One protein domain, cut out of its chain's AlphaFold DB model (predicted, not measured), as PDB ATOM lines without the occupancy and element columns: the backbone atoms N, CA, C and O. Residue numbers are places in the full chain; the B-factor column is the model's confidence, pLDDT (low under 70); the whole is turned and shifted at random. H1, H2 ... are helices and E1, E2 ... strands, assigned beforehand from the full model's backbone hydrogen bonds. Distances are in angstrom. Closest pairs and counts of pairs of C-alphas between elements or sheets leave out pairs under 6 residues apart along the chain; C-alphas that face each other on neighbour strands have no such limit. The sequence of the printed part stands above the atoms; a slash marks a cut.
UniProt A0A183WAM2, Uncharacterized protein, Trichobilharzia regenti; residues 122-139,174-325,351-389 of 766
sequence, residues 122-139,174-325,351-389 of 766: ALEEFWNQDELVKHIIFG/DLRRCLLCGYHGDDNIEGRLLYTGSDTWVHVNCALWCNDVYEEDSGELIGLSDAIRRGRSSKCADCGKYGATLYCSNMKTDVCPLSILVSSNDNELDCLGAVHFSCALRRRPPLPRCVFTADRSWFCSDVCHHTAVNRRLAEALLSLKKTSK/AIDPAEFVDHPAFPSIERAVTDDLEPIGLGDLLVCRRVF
ATOM      1  N   ALA A 122     218.608 112.443 259.734       32.31
ATOM      2  CA  ALA A 122     218.838 113.709 260.430       32.31
ATOM      3  C   ALA A 122     220.354 113.984 260.365       32.31
ATOM      4  O   ALA A 122     221.147 113.035 260.443       32.31
ATOM      5  N   LEU A 123     220.763 115.231 260.146       37.53
ATOM      6  CA  LEU A 123     222.162 115.545 259.847       37.53
ATOM      7  C   LEU A 123     223.079 115.270 261.050       37.53
ATOM      8  O   LEU A 123     222.668 115.364 262.210       37.53
ATOM      9  N   GLU A 124     224.321 114.893 260.761       35.00
ATOM     10  CA  GLU A 124     225.398 114.928 261.753       35.00
ATOM     11  C   GLU A 124     225.780 116.397 262.014       35.00
ATOM     12  O   GLU A 124     225.516 117.259 261.179       35.00
ATOM     13  N   GLU A 125     226.298 116.693 263.209       41.38
ATOM     14  CA  GLU A 125     226.637 118.063 263.653       41.38
ATOM     15  C   GLU A 125     225.464 119.072 263.564       41.38
ATOM     16  O   GLU A 125     225.576 120.179 263.051       41.38
ATOM     17  N   PHE A 126     224.301 118.690 264.113       44.38
ATOM     18  CA  PHE A 126     223.067 119.498 264.080       44.38
ATOM     19  C   PHE A 126     223.207 120.936 264.637       44.38
ATOM     20  O   PHE A 126     222.554 121.851 264.122       44.38
ATOM     21  N   TRP A 127     224.069 121.130 265.644       41.66
ATOM     22  CA  TRP A 127     224.478 122.437 266.171       41.66
ATOM     23  C   TRP A 127     226.004 122.573 266.062       41.66
ATOM     24  O   TRP A 127     226.736 121.842 266.731       41.66
ATOM     25  N   ASN A 128     226.487 123.539 265.275       42.97
ATOM     26  CA  ASN A 128     227.895 123.949 265.291       42.97
ATOM     27  C   ASN A 128     228.238 124.609 266.643       42.97
ATOM     28  O   ASN A 128     227.345 125.090 267.347       42.97
ATOM     29  N   GLN A 129     229.527 124.719 266.991       40.22
ATOM     30  CA  GLN A 129     229.944 125.379 268.241       40.22
ATOM     31  C   GLN A 129     229.410 126.821 268.356       40.22
ATOM     32  O   GLN A 129     228.923 127.206 269.419       40.22
ATOM     33  N   ASP A 130     229.372 127.578 267.254       39.28
ATOM     34  CA  ASP A 130     228.777 128.923 267.218       39.28
ATOM     35  C   ASP A 130     227.262 128.917 267.493       39.28
ATOM     36  O   ASP A 130     226.737 129.798 268.172       39.28
ATOM     37  N   GLU A 131     226.538 127.915 266.986       44.34
ATOM     38  CA  GLU A 131     225.083 127.781 267.146       44.34
ATOM     39  C   GLU A 131     224.680 127.411 268.583       44.34
ATOM     40  O   GLU A 131     223.636 127.853 269.071       44.34
ATOM     41  N   LEU A 132     225.529 126.660 269.293       41.94
ATOM     42  CA  LEU A 132     225.355 126.374 270.720       41.94
ATOM     43  C   LEU A 132     225.489 127.645 271.579       41.94
ATOM     44  O   LEU A 132     224.733 127.815 272.538       41.94
ATOM     45  N   VAL A 133     226.407 128.548 271.212       40.22
ATOM     46  CA  VAL A 133     226.720 129.785 271.958       40.22
ATOM     47  C   VAL A 133     225.771 130.950 271.614       40.22
ATOM     48  O   VAL A 133     225.571 131.845 272.437       40.22
ATOM     49  N   LYS A 134     225.119 130.948 270.442       39.47
ATOM     50  CA  LYS A 134     224.147 131.991 270.049       39.47
ATOM     51  C   LYS A 134     222.950 132.068 271.003       39.47
ATOM     52  O   LYS A 134     222.106 131.167 271.038       39.47
ATOM     53  N   HIS A 135     222.814 133.195 271.705       36.81
ATOM     54  CA  HIS A 135     221.595 133.558 272.433       36.81
ATOM     55  C   HIS A 135     220.397 133.658 271.474       36.81
ATOM     56  O   HIS A 135     220.462 134.369 270.471       36.81
ATOM     57  N   ILE A 136     219.279 133.002 271.803       38.28
ATOM     58  CA  ILE A 136     218.028 133.159 271.048       38.28
ATOM     59  C   ILE A 136     217.378 134.482 271.469       38.28
ATOM     60  O   ILE A 136     216.728 134.567 272.512       38.28
ATOM     61  N   ILE A 137     217.579 135.530 270.670       35.81
ATOM     62  CA  ILE A 137     216.913 136.822 270.862       35.81
ATOM     63  C   ILE A 137     215.477 136.693 270.352       35.81
ATOM     64  O   ILE A 137     215.252 136.571 269.148       35.81
ATOM     65  N   PHE A 138     214.501 136.736 271.258       33.09
ATOM     66  CA  PHE A 138     213.082 136.773 270.908       33.09
ATOM     67  C   PHE A 138     212.603 138.225 270.747       33.09
ATOM     68  O   PHE A 138     212.118 138.841 271.694       33.09
ATOM     69  N   GLY A 139     212.693 138.742 269.519       28.80
ATOM     70  CA  GLY A 139     211.856 139.853 269.053       28.80
ATOM     71  C   GLY A 139     212.557 141.153 268.638       28.80
ATOM     72  O   GLY A 139     213.492 141.622 269.277       28.80
ATOM     73  N   ASP A 174     212.997 123.370 250.370       77.06
ATOM     74  CA  ASP A 174     212.552 124.295 251.416       77.06
ATOM     75  C   ASP A 174     213.625 124.460 252.504       77.06
ATOM     76  O   ASP A 174     213.764 123.618 253.392       77.06
ATOM     77  N   LEU A 175     214.375 125.564 252.450       80.31
ATOM     78  CA  LEU A 175     215.495 125.845 253.359       80.31
ATOM     79  C   LEU A 175     215.100 125.926 254.848       80.31
ATOM     80  O   LEU A 175     215.971 125.894 255.721       80.31
ATOM     81  N   ARG A 176     213.805 126.028 255.177       86.81
ATOM     82  CA  ARG A 176     213.334 126.119 256.566       86.81
ATOM     83  C   ARG A 176     213.528 124.776 257.278       86.81
ATOM     84  O   ARG A 176     212.920 123.768 256.911       86.81
ATOM     85  N   ARG A 177     214.347 124.765 258.334       87.81
ATOM     86  CA  ARG A 177     214.737 123.561 259.090       87.81
ATOM     87  C   ARG A 177     214.166 123.557 260.507       87.81
ATOM     88  O   ARG A 177     214.283 124.544 261.226       87.81
ATOM     89  N   CYS A 178     213.607 122.430 260.939       93.06
ATOM     90  CA  CYS A 178     213.082 122.257 262.293       93.06
ATOM     91  C   CYS A 178     214.201 122.187 263.351       93.06
ATOM     92  O   CYS A 178     215.042 121.289 263.292       93.06
ATOM     93  N   LEU A 179     214.165 123.056 264.370       92.19
ATOM     94  CA  LEU A 179     215.137 123.073 265.481       92.19
ATOM     95  C   LEU A 179     215.066 121.866 266.443       92.19
ATOM     96  O   LEU A 179     215.874 121.787 267.365       92.19
ATOM     97  N   LEU A 180     214.135 120.926 266.238       94.06
ATOM     98  CA  LEU A 180     214.009 119.716 267.061       94.06
ATOM     99  C   LEU A 180     214.405 118.438 266.304       94.06
ATOM    100  O   LEU A 180     215.250 117.692 266.772       94.06
ATOM    101  N   CYS A 181     213.850 118.166 265.120       92.56
ATOM    102  CA  CYS A 181     214.178 116.940 264.367       92.56
ATOM    103  C   CYS A 181     215.230 117.129 263.260       92.56
ATOM    104  O   CYS A 181     215.675 116.146 262.670       92.56
ATOM    105  N   GLY A 182     215.604 118.371 262.932       88.69
ATOM    106  CA  GLY A 182     216.562 118.687 261.868       88.69
ATOM    107  C   GLY A 182     216.069 118.470 260.433       88.69
ATOM    108  O   GLY A 182     216.827 118.740 259.503       88.69
ATOM    109  N   TYR A 183     214.824 118.027 260.228       86.12
ATOM    110  CA  TYR A 183     214.229 117.905 258.895       86.12
ATOM    111  C   TYR A 183     213.754 119.254 258.336       86.12
ATOM    112  O   TYR A 183     213.400 120.175 259.078       86.12
ATOM    113  N   HIS A 184     213.731 119.329 257.008       84.31
ATOM    114  CA  HIS A 184     213.345 120.500 256.224       84.31
ATOM    115  C   HIS A 184     211.873 120.448 255.786       84.31
ATOM    116  O   HIS A 184     211.311 119.362 255.610       84.31
ATOM    117  N   GLY A 185     211.278 121.628 255.598       81.75
ATOM    118  CA  GLY A 185     209.974 121.851 254.968       81.75
ATOM    119  C   GLY A 185     208.733 121.254 255.645       81.75
ATOM    120  O   GLY A 185     208.802 120.503 256.617       81.75
ATOM    121  N   ASP A 186     207.561 121.594 255.105       80.62
ATOM    122  CA  ASP A 186     206.242 121.209 255.648       80.62
ATOM    123  C   ASP A 186     205.785 119.784 255.260       80.62
ATOM    124  O   ASP A 186     204.714 119.329 255.667       80.62
ATOM    125  N   ASP A 187     206.560 119.078 254.431       72.69
ATOM    126  CA  ASP A 187     206.106 117.887 253.695       72.69
ATOM    127  C   ASP A 187     206.263 116.565 254.490       72.69
ATOM    128  O   ASP A 187     205.965 115.479 253.985       72.69
ATOM    129  N   ASN A 188     206.718 116.634 255.746       79.31
ATOM    130  CA  ASN A 188     207.058 115.494 256.609       79.31
ATOM    131  C   ASN A 188     205.931 115.114 257.602       79.31
ATOM    132  O   ASN A 188     204.912 115.800 257.696       79.31
ATOM    133  N   ILE A 189     206.047 113.978 258.308       80.75
ATOM    134  CA  ILE A 189     204.987 113.470 259.220       80.75
ATOM    135  C   ILE A 189     204.931 114.250 260.546       80.75
ATOM    136  O   ILE A 189     203.899 114.348 261.206       80.75
ATOM    137  N   GLU A 190     206.032 114.912 260.864       87.44
ATOM    138  CA  GLU A 190     206.186 115.993 261.824       87.44
ATOM    139  C   GLU A 190     205.251 117.194 261.524       87.44
ATOM    140  O   GLU A 190     204.885 117.939 262.435       87.44
ATOM    141  N   GLY A 191     204.776 117.326 260.278       83.69
ATOM    142  CA  GLY A 191     203.755 118.281 259.845       83.69
ATOM    143  C   GLY A 191     204.323 119.603 259.325       83.69
ATOM    144  O   GLY A 191     205.470 119.681 258.900       83.69
ATOM    145  N   ARG A 192     203.502 120.660 259.366       83.25
ATOM    146  CA  ARG A 192     203.913 122.033 259.021       83.25
ATOM    147  C   ARG A 192     204.956 122.574 259.999       83.25
ATOM    148  O   ARG A 192     204.876 122.310 261.197       83.25
ATOM    149  N   LEU A 193     205.863 123.405 259.514       84.31
ATOM    150  CA  LEU A 193     206.709 124.267 260.320       84.31
ATOM    151  C   LEU A 193     205.890 125.434 260.897       84.31
ATOM    152  O   LEU A 193     204.971 125.987 260.281       84.31
ATOM    153  N   LEU A 194     206.241 125.797 262.121       87.19
ATOM    154  CA  LEU A 194     205.802 126.973 262.852       87.19
ATOM    155  C   LEU A 194     207.002 127.913 262.956       87.19
ATOM    156  O   LEU A 194     208.109 127.463 263.248       87.19
ATOM    157  N   TYR A 195     206.786 129.201 262.706       84.81
ATOM    158  CA  TYR A 195     207.811 130.224 262.892       84.81
ATOM    159  C   TYR A 195     207.954 130.533 264.384       84.81
ATOM    160  O   TYR A 195     206.978 130.939 265.016       84.81
ATOM    161  N   THR A 196     209.153 130.358 264.939       82.56
ATOM    162  CA  THR A 196     209.446 130.577 266.366       82.56
ATOM    163  C   THR A 196     210.196 131.885 266.643       82.56
ATOM    164  O   THR A 196     210.549 132.159 267.785       82.56
ATOM    165  N   GLY A 197     210.390 132.737 265.628       76.75
ATOM    166  CA  GLY A 197     211.105 134.014 265.743       76.75
ATOM    167  C   GLY A 197     212.551 133.935 265.251       76.75
ATOM    168  O   GLY A 197     213.140 132.860 265.222       76.75
ATOM    169  N   SER A 198     213.131 135.073 264.857       76.81
ATOM    170  CA  SER A 198     214.551 135.198 264.468       76.81
ATOM    171  C   SER A 198     215.011 134.163 263.425       76.81
ATOM    172  O   SER A 198     216.056 133.541 263.575       76.81
ATOM    173  N   ASP A 199     214.174 133.965 262.399       77.19
ATOM    174  CA  ASP A 199     214.295 132.951 261.329       77.19
ATOM    175  C   ASP A 199     214.450 131.491 261.799       77.19
ATOM    176  O   ASP A 199     214.989 130.628 261.106       77.19
ATOM    177  N   THR A 200     213.936 131.186 262.992       85.00
ATOM    178  CA  THR A 200     213.859 129.816 263.509       85.00
ATOM    179  C   THR A 200     212.495 129.183 263.249       85.00
ATOM    180  O   THR A 200     211.456 129.854 263.243       85.00
ATOM    181  N   TRP A 201     212.509 127.864 263.050       89.38
ATOM    182  CA  TRP A 201     211.346 127.081 262.651       89.38
ATOM    183  C   TRP A 201     211.276 125.767 263.443       89.38
ATOM    184  O   TRP A 201     212.303 125.146 263.722       89.38
ATOM    185  N   VAL A 202     210.071 125.306 263.791       91.06
ATOM    186  CA  VAL A 202     209.835 124.009 264.461       91.06
ATOM    187  C   VAL A 202     208.577 123.346 263.905       91.06
ATOM    188  O   VAL A 202     207.556 124.002 263.736       91.06
ATOM    189  N   HIS A 203     208.615 122.042 263.627       91.19
ATOM    190  CA  HIS A 203     207.438 121.298 263.168       91.19
ATOM    191  C   HIS A 203     206.343 121.216 264.236       91.19
ATOM    192  O   HIS A 203     206.629 120.963 265.405       91.19
ATOM    193  N   VAL A 204     205.080 121.344 263.823       90.44
ATOM    194  CA  VAL A 204     203.908 121.370 264.712       90.44
ATOM    195  C   VAL A 204     203.817 120.141 265.617       90.44
ATOM    196  O   VAL A 204     203.630 120.303 266.819       90.44
ATOM    197  N   ASN A 205     204.029 118.927 265.097       92.00
ATOM    198  CA  ASN A 205     203.997 117.725 265.933       92.00
ATOM    199  C   ASN A 205     205.287 117.558 266.755       92.00
ATOM    200  O   ASN A 205     205.243 116.941 267.810       92.00
ATOM    201  N   CYS A 206     206.423 118.126 266.334       93.44
ATOM    202  CA  CYS A 206     207.615 118.157 267.187       93.44
ATOM    203  C   CYS A 206     207.414 119.079 268.393       93.44
ATOM    204  O   CYS A 206     207.788 118.689 269.489       93.44
ATOM    205  N   ALA A 207     206.796 120.249 268.204       93.06
ATOM    206  CA  ALA A 207     206.480 121.180 269.285       93.06
ATOM    207  C   ALA A 207     205.394 120.630 270.228       93.06
ATOM    208  O   ALA A 207     205.598 120.590 271.435       93.06
ATOM    209  N   LEU A 208     204.256 120.174 269.688       92.12
ATOM    210  CA  LEU A 208     203.097 119.729 270.482       92.12
ATOM    211  C   LEU A 208     203.320 118.429 271.269       92.12
ATOM    212  O   LEU A 208     202.550 118.153 272.185       92.12
ATOM    213  N   TRP A 209     204.342 117.646 270.909       93.88
ATOM    214  CA  TRP A 209     204.758 116.438 271.627       93.88
ATOM    215  C   TRP A 209     206.074 116.625 272.410       93.88
ATOM    216  O   TRP A 209     206.649 115.645 272.872       93.88
ATOM    217  N   CYS A 210     206.576 117.849 272.603       93.31
ATOM    218  CA  CYS A 210     207.521 118.103 273.696       93.31
ATOM    219  C   CYS A 210     206.761 117.983 275.028       93.31
ATOM    220  O   CYS A 210     205.770 118.683 275.213       93.31
ATOM    221  N   ASN A 211     207.232 117.170 275.979       91.94
ATOM    222  CA  ASN A 211     206.523 116.957 277.254       91.94
ATOM    223  C   ASN A 211     206.287 118.246 278.067       91.94
ATOM    224  O   ASN A 211     205.342 118.314 278.847       91.94
ATOM    225  N   ASP A 212     207.153 119.248 277.903       89.31
ATOM    226  CA  ASP A 212     207.070 120.542 278.592       89.31
ATOM    227  C   ASP A 212     206.295 121.618 277.799       89.31
ATOM    228  O   ASP A 212     206.346 122.793 278.165       89.31
ATOM    229  N   VAL A 213     205.651 121.258 276.680       93.31
ATOM    230  CA  VAL A 213     204.929 122.197 275.808       93.31
ATOM    231  C   VAL A 213     203.443 121.888 275.812       93.31
ATOM    232  O   VAL A 213     203.014 120.777 275.502       93.31
ATOM    233  N   TYR A 214     202.640 122.907 276.098       90.81
ATOM    234  CA  TYR A 214     201.188 122.822 276.023       90.81
ATOM    235  C   TYR A 214     200.608 123.964 275.193       90.81
ATOM    236  O   TYR A 214     201.257 124.972 274.922       90.81
ATOM    237  N   GLU A 215     199.376 123.754 274.747       88.12
ATOM    238  CA  GLU A 215     198.592 124.709 273.971       88.12
ATOM    239  C   GLU A 215     197.587 125.367 274.920       88.12
ATOM    240  O   GLU A 215     196.833 124.662 275.590       88.12
ATOM    241  N   GLU A 216     197.605 126.694 275.020       86.56
ATOM    242  CA  GLU A 216     196.604 127.454 275.780       86.56
ATOM    243  C   GLU A 216     195.306 127.614 274.955       86.56
ATOM    244  O   GLU A 216     195.326 127.492 273.731       86.56
ATOM    245  N   ASP A 217     194.177 127.953 275.593       82.06
ATOM    246  CA  ASP A 217     192.899 128.288 274.928       82.06
ATOM    247  C   ASP A 217     193.030 129.394 273.850       82.06
ATOM    248  O   ASP A 217     192.200 129.494 272.944       82.06
ATOM    249  N   SER A 218     194.075 130.225 273.930       78.31
ATOM    250  CA  SER A 218     194.448 131.238 272.932       78.31
ATOM    251  C   SER A 218     195.045 130.658 271.638       78.31
ATOM    252  O   SER A 218     195.101 131.350 270.619       78.31
ATOM    253  N   GLY A 219     195.494 129.399 271.667       79.31
ATOM    254  CA  GLY A 219     196.290 128.751 270.626       79.31
ATOM    255  C   GLY A 219     197.802 128.994 270.731       79.31
ATOM    256  O   GLY A 219     198.536 128.567 269.836       79.31
ATOM    257  N   GLU A 220     198.287 129.672 271.780       81.69
ATOM    258  CA  GLU A 220     199.723 129.873 272.021       81.69
ATOM    259  C   GLU A 220     200.402 128.603 272.574       81.69
ATOM    260  O   GLU A 220     199.793 127.826 273.312       81.69
ATOM    261  N   LEU A 221     201.672 128.382 272.202       89.00
ATOM    262  CA  LEU A 221     202.479 127.233 272.633       89.00
ATOM    263  C   LEU A 221     203.427 127.617 273.773       89.00
ATOM    264  O   LEU A 221     204.553 128.070 273.545       89.00
ATOM    265  N   ILE A 222     202.975 127.403 275.004       91.50
ATOM    266  CA  ILE A 222     203.744 127.710 276.211       91.50
ATOM    267  C   ILE A 222     204.882 126.690 276.382       91.50
ATOM    268  O   ILE A 222     204.733 125.518 276.051       91.50
ATOM    269  N   GLY A 223     206.044 127.136 276.875       91.38
ATOM    270  CA  GLY A 223     207.212 126.283 277.154       91.38
ATOM    271  C   GLY A 223     208.108 125.954 275.948       91.38
ATOM    272  O   GLY A 223     209.224 125.459 276.132       91.38
ATOM    273  N   LEU A 224     207.689 126.273 274.716       91.38
ATOM    274  CA  LEU A 224     208.402 125.884 273.488       91.38
ATOM    275  C   LEU A 224     209.846 126.412 273.423       91.38
ATOM    276  O   LEU A 224     210.760 125.672 273.062       91.38
ATOM    277  N   SER A 225     210.087 127.655 273.843       90.06
ATOM    278  CA  SER A 225     211.431 128.253 273.881       90.06
ATOM    279  C   SER A 225     212.385 127.537 274.846       90.06
ATOM    280  O   SER A 225     213.591 127.465 274.597       90.06
ATOM    281  N   ASP A 226     211.858 126.968 275.933       89.69
ATOM    282  CA  ASP A 226     212.637 126.176 276.886       89.69
ATOM    283  C   ASP A 226     212.878 124.751 276.368       89.69
ATOM    284  O   ASP A 226     213.968 124.210 276.562       89.69
ATOM    285  N   ALA A 227     211.909 124.169 275.654       91.00
ATOM    286  CA  ALA A 227     212.066 122.880 274.980       91.00
ATOM    287  C   ALA A 227     213.135 122.941 273.874       91.00
ATOM    288  O   ALA A 227     214.012 122.081 273.828       91.00
ATOM    289  N   ILE A 228     213.151 124.003 273.058       91.00
ATOM    290  CA  ILE A 228     214.225 124.265 272.079       91.00
ATOM    291  C   ILE A 228     215.581 124.409 272.791       91.00
ATOM    292  O   ILE A 228     216.577 123.840 272.340       91.00
ATOM    293  N   ARG A 229     215.637 125.117 273.931       89.25
ATOM    294  CA  ARG A 229     216.881 125.262 274.709       89.25
ATOM    295  C   ARG A 229     217.382 123.927 275.275       89.25
ATOM    296  O   ARG A 229     218.588 123.704 275.236       89.25
ATOM    297  N   ARG A 230     216.504 123.028 275.740       88.38
ATOM    298  CA  ARG A 230     216.879 121.652 276.146       88.38
ATOM    299  C   ARG A 230     217.294 120.784 274.954       88.38
ATOM    300  O   ARG A 230     218.269 120.042 275.049       88.38
ATOM    301  N   GLY A 231     216.626 120.927 273.809       88.75
ATOM    302  CA  GLY A 231     216.974 120.226 272.570       88.75
ATOM    303  C   GLY A 231     218.400 120.510 272.075       88.75
ATOM    304  O   GLY A 231     218.993 119.664 271.409       88.75
ATOM    305  N   ARG A 232     219.006 121.650 272.438       86.31
ATOM    306  CA  ARG A 232     220.410 121.957 272.102       86.31
ATOM    307  C   ARG A 232     221.419 120.967 272.686       86.31
ATOM    308  O   ARG A 232     222.387 120.646 272.007       86.31
ATOM    309  N   SER A 233     221.196 120.471 273.903       84.56
ATOM    310  CA  SER A 233     222.084 119.507 274.571       84.56
ATOM    311  C   SER A 233     221.543 118.072 274.576       84.56
ATOM    312  O   SER A 233     222.331 117.131 274.641       84.56
ATOM    313  N   SER A 234     220.227 117.872 274.463       87.19
ATOM    314  CA  SER A 234     219.625 116.535 274.521       87.19
ATOM    315  C   SER A 234     219.771 115.753 273.207       87.19
ATOM    316  O   SER A 234     219.274 116.164 272.153       87.19
ATOM    317  N   LYS A 235     220.442 114.595 273.284       88.06
ATOM    318  CA  LYS A 235     220.608 113.622 272.191       88.06
ATOM    319  C   LYS A 235     219.488 112.581 272.211       88.06
ATOM    320  O   LYS A 235     219.126 112.061 273.259       88.06
ATOM    321  N   CYS A 236     218.993 112.223 271.033       89.00
ATOM    322  CA  CYS A 236     217.977 111.196 270.849       89.00
ATOM    323  C   CYS A 236     218.544 109.793 271.100       89.00
ATOM    324  O   CYS A 236     219.434 109.349 270.371       89.00
ATOM    325  N   ALA A 237     217.970 109.057 272.053       84.62
ATOM    326  CA  ALA A 237     218.364 107.686 272.382       84.62
ATOM    327  C   ALA A 237     218.230 106.686 271.208       84.62
ATOM    328  O   ALA A 237     218.894 105.653 271.209       84.62
ATOM    329  N   ASP A 238     217.407 106.990 270.194       83.88
ATOM    330  CA  ASP A 238     217.194 106.120 269.024       83.88
ATOM    331  C   ASP A 238     218.161 106.396 267.856       83.88
ATOM    332  O   ASP A 238     218.355 105.522 267.012       83.88
ATOM    333  N   CYS A 239     218.719 107.610 267.744       85.81
ATOM    334  CA  CYS A 239     219.492 108.030 266.561       85.81
ATOM    335  C   CYS A 239     220.774 108.833 266.859       85.81
ATOM    336  O   CYS A 239     221.454 109.262 265.928       85.81
ATOM    337  N   GLY A 240     221.097 109.057 268.138       84.06
ATOM    338  CA  GLY A 240     222.302 109.741 268.626       84.06
ATOM    339  C   GLY A 240     222.326 111.266 268.455       84.06
ATOM    340  O   GLY A 240     223.246 111.918 268.946       84.06
ATOM    341  N   LYS A 241     221.341 111.849 267.763       86.75
ATOM    342  CA  LYS A 241     221.381 113.240 267.277       86.75
ATOM    343  C   LYS A 241     220.602 114.195 268.173       86.75
ATOM    344  O   LYS A 241     219.612 113.805 268.789       86.75
ATOM    345  N   TYR A 242     221.076 115.434 268.246       89.94
ATOM    346  CA  TYR A 242     220.524 116.493 269.092       89.94
ATOM    347  C   TYR A 242     219.096 116.911 268.690       89.94
ATOM    348  O   TYR A 242     218.601 116.538 267.627       89.94
ATOM    349  N   GLY A 243     218.437 117.698 269.542       90.88
ATOM    350  CA  GLY A 243     217.068 118.190 269.357       90.88
ATOM    351  C   GLY A 243     215.985 117.279 269.950       90.88
ATOM    352  O   GLY A 243     214.796 117.481 269.707       90.88
ATOM    353  N   ALA A 244     216.379 116.272 270.735       91.94
ATOM    354  CA  ALA A 244     215.446 115.375 271.405       91.94
ATOM    355  C   ALA A 244     214.715 116.077 272.561       91.94
ATOM    356  O   ALA A 244     215.317 116.802 273.349       91.94
ATOM    357  N   THR A 245     213.404 115.859 272.661       92.56
ATOM    358  CA  THR A 245     212.535 116.525 273.657       92.56
ATOM    359  C   THR A 245     211.367 115.664 274.133       92.56
ATOM    360  O   THR A 245     210.618 116.101 275.000       92.56
ATOM    361  N   LEU A 246     211.182 114.472 273.557       92.62
ATOM    362  CA  LEU A 246     210.125 113.535 273.927       92.62
ATOM    363  C   LEU A 246     210.698 112.472 274.870       92.62
ATOM    364  O   LEU A 246     211.449 111.602 274.430       92.62
ATOM    365  N   TYR A 247     210.365 112.540 276.156       91.31
ATOM    366  CA  TYR A 247     210.765 111.568 277.175       91.31
ATOM    367  C   TYR A 247     209.570 110.750 277.680       91.31
ATOM    368  O   TYR A 247     208.417 111.176 277.625       91.31
ATOM    369  N   CYS A 248     209.837 109.538 278.172       91.81
ATOM    370  CA  CYS A 248     208.788 108.640 278.655       91.81
ATOM    371  C   CYS A 248     208.162 109.183 279.951       91.81
ATOM    372  O   CYS A 248     208.875 109.415 280.927       91.81
ATOM    373  N   SER A 249     206.834 109.300 280.018       91.88
ATOM    374  CA  SER A 249     206.126 109.752 281.228       91.88
ATOM    375  C   SER A 249     206.310 108.808 282.434       91.88
ATOM    376  O   SER A 249     206.059 109.210 283.566       91.88
ATOM    377  N   ASN A 250     206.819 107.585 282.222       89.31
ATOM    378  CA  ASN A 250     207.187 106.620 283.270       89.31
ATOM    379  C   ASN A 250     208.715 106.531 283.536       89.31
ATOM    380  O   ASN A 250     209.180 105.612 284.208       89.31
ATOM    381  N   MET A 251     209.525 107.457 283.006       83.44
ATOM    382  CA  MET A 251     211.003 107.414 283.053       83.44
ATOM    383  C   MET A 251     211.606 107.398 284.467       83.44
ATOM    384  O   MET A 251     212.697 106.868 284.649       83.44
ATOM    385  N   LYS A 252     210.894 107.915 285.476       77.56
ATOM    386  CA  LYS A 252     211.326 107.944 286.889       77.56
ATOM    387  C   LYS A 252     211.223 106.586 287.612       77.56
ATOM    388  O   LYS A 252     211.167 106.561 288.834       77.56
ATOM    389  N   THR A 253     211.129 105.475 286.880       73.75
ATOM    390  CA  THR A 253     210.987 104.122 287.441       73.75
ATOM    391  C   THR A 253     212.038 103.184 286.857       73.75
ATOM    392  O   THR A 253     212.328 103.232 285.658       73.75
ATOM    393  N   ASP A 254     212.559 102.279 287.686       69.94
ATOM    394  CA  ASP A 254     213.606 101.319 287.299       69.94
ATOM    395  C   ASP A 254     213.136 100.310 286.235       69.94
ATOM    396  O   ASP A 254     213.942  99.693 285.545       69.94
ATOM    397  N   VAL A 255     211.818 100.171 286.053       75.19
ATOM    398  CA  VAL A 255     211.205  99.331 285.010       75.19
ATOM    399  C   VAL A 255     211.177  99.993 283.625       75.19
ATOM    400  O   VAL A 255     210.746  99.363 282.658       75.19
ATOM    401  N   CYS A 256     211.602 101.255 283.490       84.62
ATOM    402  CA  CYS A 256     211.575 101.968 282.216       84.62
ATOM    403  C   CYS A 256     212.790 101.616 281.331       84.62
ATOM    404  O   CYS A 256     213.910 102.004 281.666       84.62
ATOM    405  N   PRO A 257     212.613 100.986 280.145       78.00
ATOM    406  CA  PRO A 257     213.741 100.588 279.295       78.00
ATOM    407  C   PRO A 257     214.632 101.752 278.839       78.00
ATOM    408  O   PRO A 257     215.823 101.562 278.628       78.00
ATOM    409  N   LEU A 258     214.070 102.959 278.702       78.12
ATOM    410  CA  LEU A 258     214.837 104.168 278.383       78.12
ATOM    411  C   LEU A 258     215.690 104.668 279.552       78.12
ATOM    412  O   LEU A 258     216.777 105.173 279.310       78.12
ATOM    413  N   SER A 259     215.221 104.505 280.792       74.94
ATOM    414  CA  SER A 259     216.006 104.848 281.984       74.94
ATOM    415  C   SER A 259     217.233 103.936 282.085       74.94
ATOM    416  O   SER A 259     218.363 104.408 282.170       74.94
ATOM    417  N   ILE A 260     217.029 102.623 281.912       68.44
ATOM    418  CA  ILE A 260     218.104 101.616 281.929       68.44
ATOM    419  C   ILE A 260     219.175 101.895 280.855       68.44
ATOM    420  O   ILE A 260     220.363 101.764 281.138       68.44
ATOM    421  N   LEU A 261     218.775 102.299 279.641       65.19
ATOM    422  CA  LEU A 261     219.706 102.615 278.542       65.19
ATOM    423  C   LEU A 261     220.570 103.862 278.805       65.19
ATOM    424  O   LEU A 261     221.692 103.939 278.301       65.19
ATOM    425  N   VAL A 262     220.069 104.825 279.582       61.22
ATOM    426  CA  VAL A 262     220.836 106.007 280.007       61.22
ATOM    427  C   VAL A 262     221.826 105.615 281.098       61.22
ATOM    428  O   VAL A 262     223.025 105.804 280.919       61.22
ATOM    429  N   SER A 263     221.351 104.957 282.160       54.75
ATOM    430  CA  SER A 263     222.149 104.544 283.328       54.75
ATOM    431  C   SER A 263     223.297 103.563 283.029       54.75
ATOM    432  O   SER A 263     224.067 103.235 283.928       54.75
ATOM    433  N   SER A 264     223.417 103.073 281.789       53.00
ATOM    434  CA  SER A 264     224.529 102.238 281.314       53.00
ATOM    435  C   SER A 264     225.632 102.987 280.547       53.00
ATOM    436  O   SER A 264     226.559 102.337 280.069       53.00
ATOM    437  N   ASN A 265     225.545 104.315 280.407       52.69
ATOM    438  CA  ASN A 265     226.594 105.167 279.833       52.69
ATOM    439  C   ASN A 265     227.044 106.203 280.884       52.69
ATOM    440  O   ASN A 265     226.221 106.712 281.641       52.69
ATOM    441  N   ASP A 266     228.346 106.480 280.976       44.78
ATOM    442  CA  ASP A 266     228.936 107.093 282.175       44.78
ATOM    443  C   ASP A 266     228.571 108.576 282.433       44.78
ATOM    444  O   ASP A 266     228.714 109.439 281.570       44.78
ATOM    445  N   ASN A 267     228.260 108.871 283.702       45.25
ATOM    446  CA  ASN A 267     228.452 110.143 284.423       45.25
ATOM    447  C   ASN A 267     227.808 111.466 283.933       45.25
ATOM    448  O   ASN A 267     227.906 112.448 284.673       45.25
ATOM    449  N   GLU A 268     227.105 111.549 282.800       49.12
ATOM    450  CA  GLU A 268     226.258 112.727 282.504       49.12
ATOM    451  C   GLU A 268     224.884 112.611 283.192       49.12
ATOM    452  O   GLU A 268     223.992 111.908 282.731       49.12
ATOM    453  N   LEU A 269     224.692 113.347 284.295       47.38
ATOM    454  CA  LEU A 269     223.464 113.317 285.110       47.38
ATOM    455  C   LEU A 269     222.209 113.866 284.385       47.38
ATOM    456  O   LEU A 269     221.087 113.616 284.819       47.38
ATOM    457  N   ASP A 270     222.401 114.600 283.284       46.88
ATOM    458  CA  ASP A 270     221.354 115.352 282.580       46.88
ATOM    459  C   ASP A 270     220.809 114.666 281.312       46.88
ATOM    460  O   ASP A 270     219.801 115.112 280.757       46.88
ATOM    461  N   CYS A 271     221.426 113.580 280.824       51.69
ATOM    462  CA  CYS A 271     221.033 112.932 279.564       51.69
ATOM    463  C   CYS A 271     219.833 111.972 279.713       51.69
ATOM    464  O   CYS A 271     219.840 110.846 279.218       51.69
ATOM    465  N   LEU A 272     218.762 112.458 280.359       63.28
ATOM    466  CA  LEU A 272     217.444 111.815 280.413       63.28
ATOM    467  C   LEU A 272     217.041 111.274 279.034       63.28
ATOM    468  O   LEU A 272     217.216 111.960 278.026       63.28
ATOM    469  N   GLY A 273     216.482 110.058 279.005       77.06
ATOM    470  CA  GLY A 273     216.312 109.229 277.804       77.06
ATOM    471  C   GLY A 273     215.269 109.748 276.815       77.06
ATOM    472  O   GLY A 273     214.231 109.121 276.615       77.06
ATOM    473  N   ALA A 274     215.533 110.901 276.211       89.06
ATOM    474  CA  ALA A 274     214.669 111.570 275.260       89.06
ATOM    475  C   ALA A 274     214.869 111.039 273.836       89.06
ATOM    476  O   ALA A 274     215.907 110.477 273.477       89.06
ATOM    477  N   VAL A 275     213.868 111.260 272.990       91.25
ATOM    478  CA  VAL A 275     213.920 111.005 271.550       91.25
ATOM    479  C   VAL A 275     213.285 112.150 270.760       91.25
ATOM    480  O   VAL A 275     212.672 113.066 271.315       91.25
ATOM    481  N   HIS A 276     213.421 112.100 269.437       92.94
ATOM    482  CA  HIS A 276     212.571 112.874 268.536       92.94
ATOM    483  C   HIS A 276     211.180 112.240 268.436       92.94
ATOM    484  O   HIS A 276     211.051 111.015 268.396       92.94
ATOM    485  N   PHE A 277     210.148 113.072 268.282       93.31
ATOM    486  CA  PHE A 277     208.770 112.649 268.000       93.31
ATOM    487  C   PHE A 277     208.673 111.599 266.872       93.31
ATOM    488  O   PHE A 277     208.006 110.572 267.012       93.31
ATOM    489  N   SER A 278     209.386 111.809 265.763       89.94
ATOM    490  CA  SER A 278     209.371 110.877 264.635       89.94
ATOM    491  C   SER A 278     210.246 109.638 264.835       89.94
ATOM    492  O   SER A 278     209.941 108.607 264.242       89.94
ATOM    493  N   CYS A 279     211.262 109.672 265.704       89.38
ATOM    494  CA  CYS A 279     211.952 108.458 266.152       89.38
ATOM    495  C   CYS A 279     210.997 107.576 266.964       89.38
ATOM    496  O   CYS A 279     210.801 106.417 266.599       89.38
ATOM    497  N   ALA A 280     210.304 108.153 267.954       90.50
ATOM    498  CA  ALA A 280     209.280 107.464 268.736       90.50
ATOM    499  C   ALA A 280     208.216 106.797 267.845       90.50
ATOM    500  O   ALA A 280     208.029 105.585 267.931       90.50
ATOM    501  N   LEU A 281     207.599 107.549 266.922       87.38
ATOM    502  CA  LEU A 281     206.639 107.016 265.941       87.38
ATOM    503  C   LEU A 281     207.180 105.843 265.103       87.38
ATOM    504  O   LEU A 281     206.409 104.993 264.656       87.38
ATOM    505  N   ARG A 282     208.491 105.815 264.836       84.38
ATOM    506  CA  ARG A 282     209.154 104.827 263.970       84.38
ATOM    507  C   ARG A 282     209.713 103.624 264.734       84.38
ATOM    508  O   ARG A 282     210.212 102.707 264.073       84.38
ATOM    509  N   ARG A 283     209.601 103.571 266.068       80.25
ATOM    510  CA  ARG A 283     210.007 102.410 266.880       80.25
ATOM    511  C   ARG A 283     209.258 101.154 266.433       80.25
ATOM    512  O   ARG A 283     208.030 101.119 266.376       80.25
ATOM    513  N   ARG A 284     210.009 100.108 266.079       58.53
ATOM    514  CA  ARG A 284     209.478  98.839 265.556       58.53
ATOM    515  C   ARG A 284     209.905  97.660 266.438       58.53
ATOM    516  O   ARG A 284     211.016  97.676 266.963       58.53
ATOM    517  N   PRO A 285     209.079  96.598 266.522       51.34
ATOM    518  CA  PRO A 285     209.509  95.299 267.031       51.34
ATOM    519  C   PRO A 285     210.813  94.827 266.355       51.34
ATOM    520  O   PRO A 285     210.947  95.032 265.143       51.34
ATOM    521  N   PRO A 286     211.748  94.180 267.082       51.88
ATOM    522  CA  PRO A 286     211.531  93.437 268.331       51.88
ATOM    523  C   PRO A 286     211.940  94.168 269.633       51.88
ATOM    524  O   PRO A 286     212.617  93.595 270.479       51.88
ATOM    525  N   LEU A 287     211.474  95.402 269.826       54.28
ATOM    526  CA  LEU A 287     211.286  96.054 271.132       54.28
ATOM    527  C   LEU A 287     209.824  96.579 271.207       54.28
ATOM    528  O   LEU A 287     209.148  96.584 270.171       54.28
ATOM    529  N   PRO A 288     209.271  96.892 272.398       56.81
ATOM    530  CA  PRO A 288     207.826  97.072 272.585       56.81
ATOM    531  C   PRO A 288     207.244  98.242 271.784       56.81
ATOM    532  O   PRO A 288     207.960  99.154 271.366       56.81
ATOM    533  N   ARG A 289     205.919  98.225 271.582       73.50
ATOM    534  CA  ARG A 289     205.228  99.377 271.000       73.50
ATOM    535  C   ARG A 289     205.266 100.518 272.004       73.50
ATOM    536  O   ARG A 289     205.057 100.309 273.195       73.50
ATOM    537  N   CYS A 290     205.533 101.721 271.517       87.31
ATOM    538  CA  CYS A 290     205.319 102.914 272.313       87.31
ATOM    539  C   CYS A 290     203.844 103.323 272.263       87.31
ATOM    540  O   CYS A 290     203.196 103.197 271.220       87.31
ATOM    541  N   VAL A 291     203.343 103.850 273.374       91.12
ATOM    542  CA  VAL A 291     201.973 104.343 273.513       91.12
ATOM    543  C   VAL A 291     202.008 105.867 273.541       91.12
ATOM    544  O   VAL A 291     202.828 106.451 274.245       91.12
ATOM    545  N   PHE A 292     201.126 106.501 272.779       92.62
ATOM    546  CA  PHE A 292     200.798 107.922 272.883       92.62
ATOM    547  C   PHE A 292     199.368 108.010 273.422       92.62
ATOM    548  O   PHE A 292     198.544 107.171 273.048       92.62
ATOM    549  N   THR A 293     199.067 108.982 274.280       93.00
ATOM    550  CA  THR A 293     197.757 109.098 274.948       93.00
ATOM    551  C   THR A 293     197.087 110.453 274.727       93.00
ATOM    552  O   THR A 293     197.724 111.414 274.291       93.00
ATOM    553  N   ALA A 294     195.782 110.523 275.003       86.06
ATOM    554  CA  ALA A 294     194.971 111.726 274.798       86.06
ATOM    555  C   ALA A 294     195.463 112.945 275.608       86.06
ATOM    556  O   ALA A 294     195.429 114.068 275.105       86.06
ATOM    557  N   ASP A 295     196.014 112.727 276.810       87.25
ATOM    558  CA  ASP A 295     196.650 113.750 277.659       87.25
ATOM    559  C   ASP A 295     198.023 114.258 277.154       87.25
ATOM    560  O   ASP A 295     198.735 114.944 277.885       87.25
ATOM    561  N   ARG A 296     198.410 113.916 275.917       88.31
ATOM    562  CA  ARG A 296     199.728 114.169 275.301       88.31
ATOM    563  C   ARG A 296     200.915 113.474 275.994       88.31
ATOM    564  O   ARG A 296     202.063 113.746 275.641       88.31
ATOM    565  N   SER A 297     200.687 112.529 276.914       92.19
ATOM    566  CA  SER A 297     201.768 111.675 277.427       92.19
ATOM    567  C   SER A 297     202.280 110.689 276.368       92.19
ATOM    568  O   SER A 297     201.581 110.287 275.432       92.19
ATOM    569  N   TRP A 298     203.526 110.249 276.555       93.56
ATOM    570  CA  TRP A 298     204.147 109.198 275.758       93.56
ATOM    571  C   TRP A 298     204.856 108.181 276.641       93.56
ATOM    572  O   TRP A 298     205.540 108.523 277.608       93.56
ATOM    573  N   PHE A 299     204.740 106.913 276.267       93.00
ATOM    574  CA  PHE A 299     205.326 105.784 276.969       93.00
ATOM    575  C   PHE A 299     206.150 104.962 275.989       93.00
ATOM    576  O   PHE A 299     205.658 104.524 274.953       93.00
ATOM    577  N   CYS A 300     207.409 104.697 276.325       89.38
ATOM    578  CA  CYS A 300     208.312 103.947 275.452       89.38
ATOM    579  C   CYS A 300     207.955 102.463 275.274       89.38
ATOM    580  O   CYS A 300     208.569 101.798 274.443       89.38
ATOM    581  N   SER A 301     207.023 101.946 276.073       88.31
ATOM    582  CA  SER A 301     206.539 100.571 276.032       88.31
ATOM    583  C   SER A 301     205.109 100.484 276.564       88.31
ATOM    584  O   SER A 301     204.736 101.256 277.451       88.31
ATOM    585  N   ASP A 302     204.357  99.481 276.106       87.75
ATOM    586  CA  ASP A 302     203.057  99.097 276.678       87.75
ATOM    587  C   ASP A 302     203.163  98.857 278.206       87.75
ATOM    588  O   ASP A 302     202.289  99.240 278.976       87.75
ATOM    589  N   VAL A 303     204.297  98.308 278.671       88.56
ATOM    590  CA  VAL A 303     204.602  98.124 280.105       88.56
ATOM    591  C   VAL A 303     204.664  99.462 280.848       88.56
ATOM    592  O   VAL A 303     204.055  99.597 281.899       88.56
ATOM    593  N   CYS A 304     205.353 100.471 280.301       90.62
ATOM    594  CA  CYS A 304     205.439 101.798 280.919       90.62
ATOM    595  C   CYS A 304     204.088 102.523 280.968       90.62
ATOM    596  O   CYS A 304     203.857 103.286 281.904       90.62
ATOM    597  N   HIS A 305     203.207 102.287 279.991       91.75
ATOM    598  CA  HIS A 305     201.829 102.783 280.020       91.75
ATOM    599  C   HIS A 305     201.033 102.112 281.147       91.75
ATOM    600  O   HIS A 305     200.524 102.810 282.019       91.75
ATOM    601  N   HIS A 306     201.033 100.776 281.223       90.31
ATOM    602  CA  HIS A 306     200.360 100.047 282.305       90.31
ATOM    603  C   HIS A 306     200.898 100.389 283.708       90.31
ATOM    604  O   HIS A 306     200.104 100.554 284.632       90.31
ATOM    605  N   THR A 307     202.214 100.566 283.885       90.19
ATOM    606  CA  THR A 307     202.788 101.038 285.160       90.19
ATOM    607  C   THR A 307     202.248 102.420 285.540       90.19
ATOM    608  O   THR A 307     201.874 102.627 286.691       90.19
ATOM    609  N   ALA A 308     202.144 103.352 284.587       90.69
ATOM    610  CA  ALA A 308     201.616 104.691 284.846       90.69
ATOM    611  C   ALA A 308     200.101 104.705 285.126       90.69
ATOM    612  O   ALA A 308     199.663 105.449 286.004       90.69
ATOM    613  N   VAL A 309     199.315 103.860 284.445       90.88
ATOM    614  CA  VAL A 309     197.885 103.639 284.736       90.88
ATOM    615  C   VAL A 309     197.708 103.127 286.168       90.88
ATOM    616  O   VAL A 309     197.001 103.748 286.961       90.88
ATOM    617  N   ASN A 310     198.412 102.050 286.539       89.62
ATOM    618  CA  ASN A 310     198.338 101.475 287.884       89.62
ATOM    619  C   ASN A 310     198.774 102.482 288.961       89.62
ATOM    620  O   ASN A 310     198.146 102.567 290.014       89.62
ATOM    621  N   ARG A 311     199.806 103.287 288.677       88.25
ATOM    622  CA  ARG A 311     200.284 104.348 289.567       88.25
ATOM    623  C   ARG A 311     199.245 105.455 289.773       88.25
ATOM    624  O   ARG A 311     198.925 105.753 290.921       88.25
ATOM    625  N   ARG A 312     198.682 106.038 288.702       89.31
ATOM    626  CA  ARG A 312     197.620 107.066 288.816       89.31
ATOM    627  C   ARG A 312     196.405 106.521 289.581       89.31
ATOM    628  O   ARG A 312     195.827 107.229 290.405       89.31
ATOM    629  N   LEU A 313     196.056 105.249 289.367       90.12
ATOM    630  CA  LEU A 313     194.990 104.563 290.100       90.12
ATOM    631  C   LEU A 313     195.315 104.424 291.601       90.12
ATOM    632  O   LEU A 313     194.483 104.786 292.432       90.12
ATOM    633  N   ALA A 314     196.525 103.988 291.967       88.19
ATOM    634  CA  ALA A 314     196.968 103.909 293.362       88.19
ATOM    635  C   ALA A 314     196.990 105.290 294.056       88.19
ATOM    636  O   ALA A 314     196.490 105.424 295.173       88.19
ATOM    637  N   GLU A 315     197.485 106.338 293.385       88.94
ATOM    638  CA  GLU A 315     197.509 107.725 293.888       88.94
ATOM    639  C   GLU A 315     196.084 108.281 294.134       88.94
ATOM    640  O   GLU A 315     195.817 108.934 295.154       88.94
ATOM    641  N   ALA A 316     195.127 107.956 293.259       88.62
ATOM    642  CA  ALA A 316     193.719 108.321 293.428       88.62
ATOM    643  C   ALA A 316     193.035 107.547 294.578       88.62
ATOM    644  O   ALA A 316     192.314 108.137 295.390       88.62
ATOM    645  N   LEU A 317     193.295 106.242 294.707       87.12
ATOM    646  CA  LEU A 317     192.770 105.402 295.793       87.12
ATOM    647  C   LEU A 317     193.363 105.786 297.162       87.12
ATOM    648  O   LEU A 317     192.637 105.830 298.159       87.12
ATOM    649  N   LEU A 318     194.643 106.170 297.214       84.94
ATOM    650  CA  LEU A 318     195.282 106.789 298.383       84.94
ATOM    651  C   LEU A 318     194.553 108.062 298.824       84.94
ATOM    652  O   LEU A 318     194.257 108.239 300.008       84.94
ATOM    653  N   SER A 319     194.233 108.935 297.870       85.88
ATOM    654  CA  SER A 319     193.523 110.194 298.120       85.88
ATOM    655  C   SER A 319     192.110 109.949 298.670       85.88
ATOM    656  O   SER A 319     191.663 110.628 299.603       85.88
ATOM    657  N   LEU A 320     191.436 108.902 298.187       82.94
ATOM    658  CA  LEU A 320     190.161 108.427 298.728       82.94
ATOM    659  C   LEU A 320     190.306 107.867 300.159       82.94
ATOM    660  O   LEU A 320     189.510 108.184 301.044       82.94
ATOM    661  N   LYS A 321     191.368 107.097 300.435       80.94
ATOM    662  CA  LYS A 321     191.675 106.553 301.773       80.94
ATOM    663  C   LYS A 321     191.933 107.686 302.780       80.94
ATOM    664  O   LYS A 321     191.322 107.685 303.852       80.94
ATOM    665  N   LYS A 322     192.733 108.701 302.413       81.69
ATOM    666  CA  LYS A 322     193.019 109.905 303.230       81.69
ATOM    667  C   LYS A 322     191.758 110.753 303.497       81.69
ATOM    668  O   LYS A 322     191.510 111.145 304.641       81.69
ATOM    669  N   THR A 323     190.908 110.979 302.491       75.75
ATOM    670  CA  THR A 323     189.622 111.693 302.676       75.75
ATOM    671  C   THR A 323     188.582 110.883 303.464       75.75
ATOM    672  O   THR A 323     187.732 111.472 304.132       75.75
ATOM    673  N   SER A 324     188.661 109.546 303.473       69.44
ATOM    674  CA  SER A 324     187.791 108.702 304.308       69.44
ATOM    675  C   SER A 324     188.161 108.727 305.800       69.44
ATOM    676  O   SER A 324     187.256 108.805 306.633       69.44
ATOM    677  N   LYS A 325     189.464 108.722 306.144       68.56
ATOM    678  CA  LYS A 325     189.960 108.843 307.532       68.56
ATOM    679  C   LYS A 325     189.516 110.171 308.146       68.56
ATOM    680  O   LYS A 325     188.675 110.179 309.037       68.56
ATOM    681  N   ALA A 351     203.775 100.885 297.385       59.12
ATOM    682  CA  ALA A 351     203.390  99.854 298.360       59.12
ATOM    683  C   ALA A 351     201.889  99.496 298.343       59.12
ATOM    684  O   ALA A 351     201.441  98.715 299.182       59.12
ATOM    685  N   ILE A 352     201.097 100.061 297.422       67.88
ATOM    686  CA  ILE A 352     199.659  99.782 297.298       67.88
ATOM    687  C   ILE A 352     199.358  99.071 295.980       67.88
ATOM    688  O   ILE A 352     199.539  99.631 294.901       67.88
ATOM    689  N   ASP A 353     198.815  97.858 296.087       73.50
ATOM    690  CA  ASP A 353     198.201  97.152 294.965       73.50
ATOM    691  C   ASP A 353     196.754  97.657 294.765       73.50
ATOM    692  O   ASP A 353     195.926  97.527 295.676       73.50
ATOM    693  N   PRO A 354     196.394  98.215 293.590       75.75
ATOM    694  CA  PRO A 354     195.010  98.557 293.269       75.75
ATOM    695  C   PRO A 354     194.024  97.385 293.407       75.75
ATOM    696  O   PRO A 354     192.838  97.629 293.633       75.75
ATOM    697  N   ALA A 355     194.487  96.130 293.321       75.19
ATOM    698  CA  ALA A 355     193.656  94.941 293.498       75.19
ATOM    699  C   ALA A 355     192.962  94.878 294.875       75.19
ATOM    700  O   ALA A 355     191.843  94.374 294.959       75.19
ATOM    701  N   GLU A 356     193.552  95.454 295.934       75.44
ATOM    702  CA  GLU A 356     192.925  95.532 297.267       75.44
ATOM    703  C   GLU A 356     191.630  96.367 297.287       75.44
ATOM    704  O   GLU A 356     190.837  96.277 298.227       75.44
ATOM    705  N   PHE A 357     191.409  97.210 296.273       75.06
ATOM    706  CA  PHE A 357     190.332  98.201 296.244       75.06
ATOM    707  C   PHE A 357     189.209  97.869 295.255       75.06
ATOM    708  O   PHE A 357     188.261  98.648 295.158       75.06
ATOM    709  N   VAL A 358     189.267  96.732 294.554       77.25
ATOM    710  CA  VAL A 358     188.282  96.345 293.521       77.25
ATOM    711  C   VAL A 358     186.849  96.278 294.071       77.25
ATOM    712  O   VAL A 358     185.913  96.716 293.404       77.25
ATOM    713  N   ASP A 359     186.673  95.827 295.318       78.19
ATOM    714  CA  ASP A 359     185.371  95.783 296.006       78.19
ATOM    715  C   ASP A 359     184.860  97.166 296.471       78.19
ATOM    716  O   ASP A 359     183.734  97.295 296.964       78.19
ATOM    717  N   HIS A 360     185.662  98.232 296.354       80.56
ATOM    718  CA  HIS A 360     185.262  99.564 296.800       80.56
ATOM    719  C   HIS A 360     184.298 100.217 295.787       80.56
ATOM    720  O   HIS A 360     184.652 100.374 294.620       80.56
ATOM    721  N   PRO A 361     183.114 100.724 296.193       83.56
ATOM    722  CA  PRO A 361     182.072 101.168 295.255       83.56
ATOM    723  C   PRO A 361     182.455 102.356 294.354       83.56
ATOM    724  O   PRO A 361     181.779 102.608 293.359       83.56
ATOM    725  N   ALA A 362     183.525 103.089 294.677       85.81
ATOM    726  CA  ALA A 362     184.070 104.148 293.821       85.81
ATOM    727  C   ALA A 362     185.147 103.664 292.824       85.81
ATOM    728  O   ALA A 362     185.449 104.391 291.878       85.81
ATOM    729  N   PHE A 363     185.722 102.467 293.009       88.56
ATOM    730  CA  PHE A 363     186.822 101.951 292.182       88.56
ATOM    731  C   PHE A 363     186.466 101.933 290.683       88.56
ATOM    732  O   PHE A 363     187.197 102.572 289.927       88.56
ATOM    733  N   PRO A 364     185.302 101.406 290.234       88.44
ATOM    734  CA  PRO A 364     184.944 101.388 288.810       88.44
ATOM    735  C   PRO A 364     184.643 102.771 288.205       88.44
ATOM    736  O   PRO A 364     184.334 102.863 287.016       88.44
ATOM    737  N   SER A 365     184.658 103.845 289.006       91.88
ATOM    738  CA  SER A 365     184.599 105.230 288.521       91.88
ATOM    739  C   SER A 365     185.989 105.858 288.416       91.88
ATOM    740  O   SER A 365     186.222 106.633 287.493       91.88
ATOM    741  N   ILE A 366     186.892 105.531 289.345       90.00
ATOM    742  CA  ILE A 366     188.276 106.024 289.369       90.00
ATOM    743  C   ILE A 366     189.103 105.314 288.291       90.00
ATOM    744  O   ILE A 366     189.782 105.974 287.513       90.00
ATOM    745  N   GLU A 367     188.980 103.989 288.192       91.31
ATOM    746  CA  GLU A 367     189.602 103.158 287.153       91.31
ATOM    747  C   GLU A 367     189.268 103.676 285.747       91.31
ATOM    748  O   GLU A 367     190.165 103.849 284.923       91.31
ATOM    749  N   ARG A 368     187.990 104.000 285.494       90.81
ATOM    750  CA  ARG A 368     187.562 104.579 284.214       90.81
ATOM    751  C   ARG A 368     188.179 105.948 283.975       90.81
ATOM    752  O   ARG A 368     188.776 106.124 282.931       90.81
ATOM    753  N   ALA A 369     188.109 106.872 284.935       89.94
ATOM    754  CA  ALA A 369     188.705 108.201 284.771       89.94
ATOM    755  C   ALA A 369     190.209 108.123 284.433       89.94
ATOM    756  O   ALA A 369     190.655 108.746 283.479       89.94
ATOM    757  N   VAL A 370     190.969 107.279 285.140       90.81
ATOM    758  CA  VAL A 370     192.402 107.065 284.865       90.81
ATOM    759  C   VAL A 370     192.644 106.394 283.504       90.81
ATOM    760  O   VAL A 370     193.652 106.679 282.858       90.81
ATOM    761  N   THR A 371     191.741 105.515 283.058       88.75
ATOM    762  CA  THR A 371     191.822 104.856 281.742       88.75
ATOM    763  C   THR A 371     191.473 105.811 280.600       88.75
ATOM    764  O   THR A 371     192.135 105.768 279.568       88.75
ATOM    765  N   ASP A 372     190.481 106.683 280.795       88.56
ATOM    766  CA  ASP A 372     190.055 107.706 279.839       88.56
ATOM    767  C   ASP A 372     191.151 108.792 279.699       88.56
ATOM    768  O   ASP A 372     191.546 109.136 278.586       88.56
ATOM    769  N   ASP A 373     191.733 109.263 280.815       87.69
ATOM    770  CA  ASP A 373     192.866 110.211 280.834       87.69
ATOM    771  C   ASP A 373     194.106 109.669 280.091       87.69
ATOM    772  O   ASP A 373     194.863 110.420 279.472       87.69
ATOM    773  N   LEU A 374     194.339 108.354 280.175       90.81
ATOM    774  CA  LEU A 374     195.454 107.650 279.540       90.81
ATOM    775  C   LEU A 374     195.009 106.809 278.331       90.81
ATOM    776  O   LEU A 374     195.676 105.819 278.009       90.81
ATOM    777  N   GLU A 375     193.927 107.187 277.638       91.31
ATOM    778  CA  GLU A 375     193.440 106.442 276.471       91.31
ATOM    779  C   GLU A 375     194.513 106.414 275.357       91.31
ATOM    780  O   GLU A 375     194.961 107.478 274.913       91.31
ATOM    781  N   PRO A 376     194.943 105.225 274.875       91.12
ATOM    782  CA  PRO A 376     195.876 105.097 273.756       91.12
ATOM    783  C   PRO A 376     195.291 105.616 272.434       91.12
ATOM    784  O   PRO A 376     194.361 105.023 271.885       91.12
ATOM    785  N   ILE A 377     195.874 106.677 271.874       90.00
ATOM    786  CA  ILE A 377     195.343 107.328 270.667       90.00
ATOM    787  C   ILE A 377     195.871 106.731 269.356       90.00
ATOM    788  O   ILE A 377     196.988 106.211 269.263       90.00
ATOM    789  N   GLY A 378     195.058 106.831 268.301       84.62
ATOM    790  CA  GLY A 378     195.421 106.406 266.954       84.62
ATOM    791  C   GLY A 378     196.343 107.397 266.240       84.62
ATOM    792  O   GLY A 378     196.430 108.573 266.583       84.62
ATOM    793  N   LEU A 379     196.994 106.944 265.161       82.81
ATOM    794  CA  LEU A 379     197.841 107.806 264.320       82.81
ATOM    795  C   LEU A 379     197.051 108.965 263.671       82.81
ATOM    796  O   LEU A 379     197.640 109.976 263.304       82.81
ATOM    797  N   GLY A 380     195.729 108.835 263.522       78.50
ATOM    798  CA  GLY A 380     194.860 109.915 263.041       78.50
ATOM    799  C   GLY A 380     194.670 111.056 264.036       78.50
ATOM    800  O   GLY A 380     194.563 112.202 263.612       78.50
ATOM    801  N   ASP A 381     194.655 110.737 265.326       83.19
ATOM    802  CA  ASP A 381     194.353 111.664 266.420       83.19
ATOM    803  C   ASP A 381     195.649 112.267 266.994       83.19
ATOM    804  O   ASP A 381     195.695 113.433 267.377       83.19
ATOM    805  N   LEU A 382     196.736 111.487 266.948       85.25
ATOM    806  CA  LEU A 382     198.108 111.864 267.298       85.25
ATOM    807  C   LEU A 382     198.687 112.949 266.373       85.25
ATOM    808  O   LEU A 382     199.405 113.845 266.825       85.25
ATOM    809  N   LEU A 383     198.410 112.859 265.067       81.25
ATOM    810  CA  LEU A 383     198.929 113.790 264.064       81.25
ATOM    811  C   LEU A 383     198.038 115.028 263.960       81.25
ATOM    812  O   LEU A 383     196.960 114.977 263.362       81.25
ATOM    813  N   VAL A 384     198.530 116.176 264.431       70.88
ATOM    814  CA  VAL A 384     197.803 117.450 264.361       70.88
ATOM    815  C   VAL A 384     197.816 117.984 262.927       70.88
ATOM    816  O   VAL A 384     198.575 118.870 262.540       70.88
ATOM    817  N   CYS A 385     196.907 117.448 262.115       56.22
ATOM    818  CA  CYS A 385     196.715 117.774 260.702       56.22
ATOM    819  C   CYS A 385     196.044 119.150 260.470       56.22
ATOM    820  O   CYS A 385     195.458 119.381 259.406       56.22
ATOM    821  N   ARG A 386     196.110 120.070 261.447       44.97
ATOM    822  CA  ARG A 386     195.629 121.456 261.325       44.97
ATOM    823  C   ARG A 386     196.469 122.178 260.266       44.97
ATOM    824  O   ARG A 386     197.647 122.470 260.471       44.97
ATOM    825  N   ARG A 387     195.868 122.425 259.103       44.91
ATOM    826  CA  ARG A 387     196.588 122.898 257.913       44.91
ATOM    827  C   ARG A 387     197.064 124.349 258.056       44.91
ATOM    828  O   ARG A 387     196.507 125.137 258.814       44.91
ATOM    829  N   VAL A 388     198.087 124.707 257.280       37.47
ATOM    830  CA  VAL A 388     198.228 126.086 256.782       37.47
ATOM    831  C   VAL A 388     197.177 126.274 255.685       37.47
ATOM    832  O   VAL A 388     196.905 125.325 254.947       37.47
ATOM    833  N   PHE A 389     196.626 127.478 255.531       37.81
ATOM    834  CA  PHE A 389     195.880 127.812 254.319       37.81
ATOM    835  C   PHE A 389     196.801 127.703 253.097       37.81
ATOM    836  O   PHE A 389     197.823 128.384 253.029       37.81
TER     837      PHE A 389
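Overview. This is residues 122 to 139, 174 to 325 and 351 to 389 of the 766 residues of an uncharacterized protein of Trichobilharzia regenti (UniProt A0A183WAM2). With little regular structure, a loop-rich body holds short helices and antiparallel hairpin E1-E2; long H6, with H7 and H8 packed on it, makes an arm. The printed part has 209 residues, 82 in named elements, ordered H1, E1, E2, H2 to H9; the class is mostly helix. It is compact, radius of gyration of the C-alphas 19.2 A, spanning 60 by 45 by 34 A.

Arrangement. E1, residues 193 to 197, and E2, 200 to 203, have N 194 and O 202 within hydrogen-bond range, 2.7 A. H6, residues 302 to 325, touches H8, 363 to 373, with 309 to 317 alone, opposite ways at a steep tilt, 46 degrees; closest C-alphas Leu 313 and Glu 367, 6.3 A. In H8, 6 of 7 O i to N i+4 pairs are within range.

Along the chain. H6 measures 34.9 A from C-alpha 302 at (203.057, 99.097, 276.678) to C-alpha 325 at (189.960, 108.843, 307.532).

Size, cuts and confidence. Cuts after residues 139 and 325 leave 23.5 A and 18.6 A. 46 residues have pLDDT under 70.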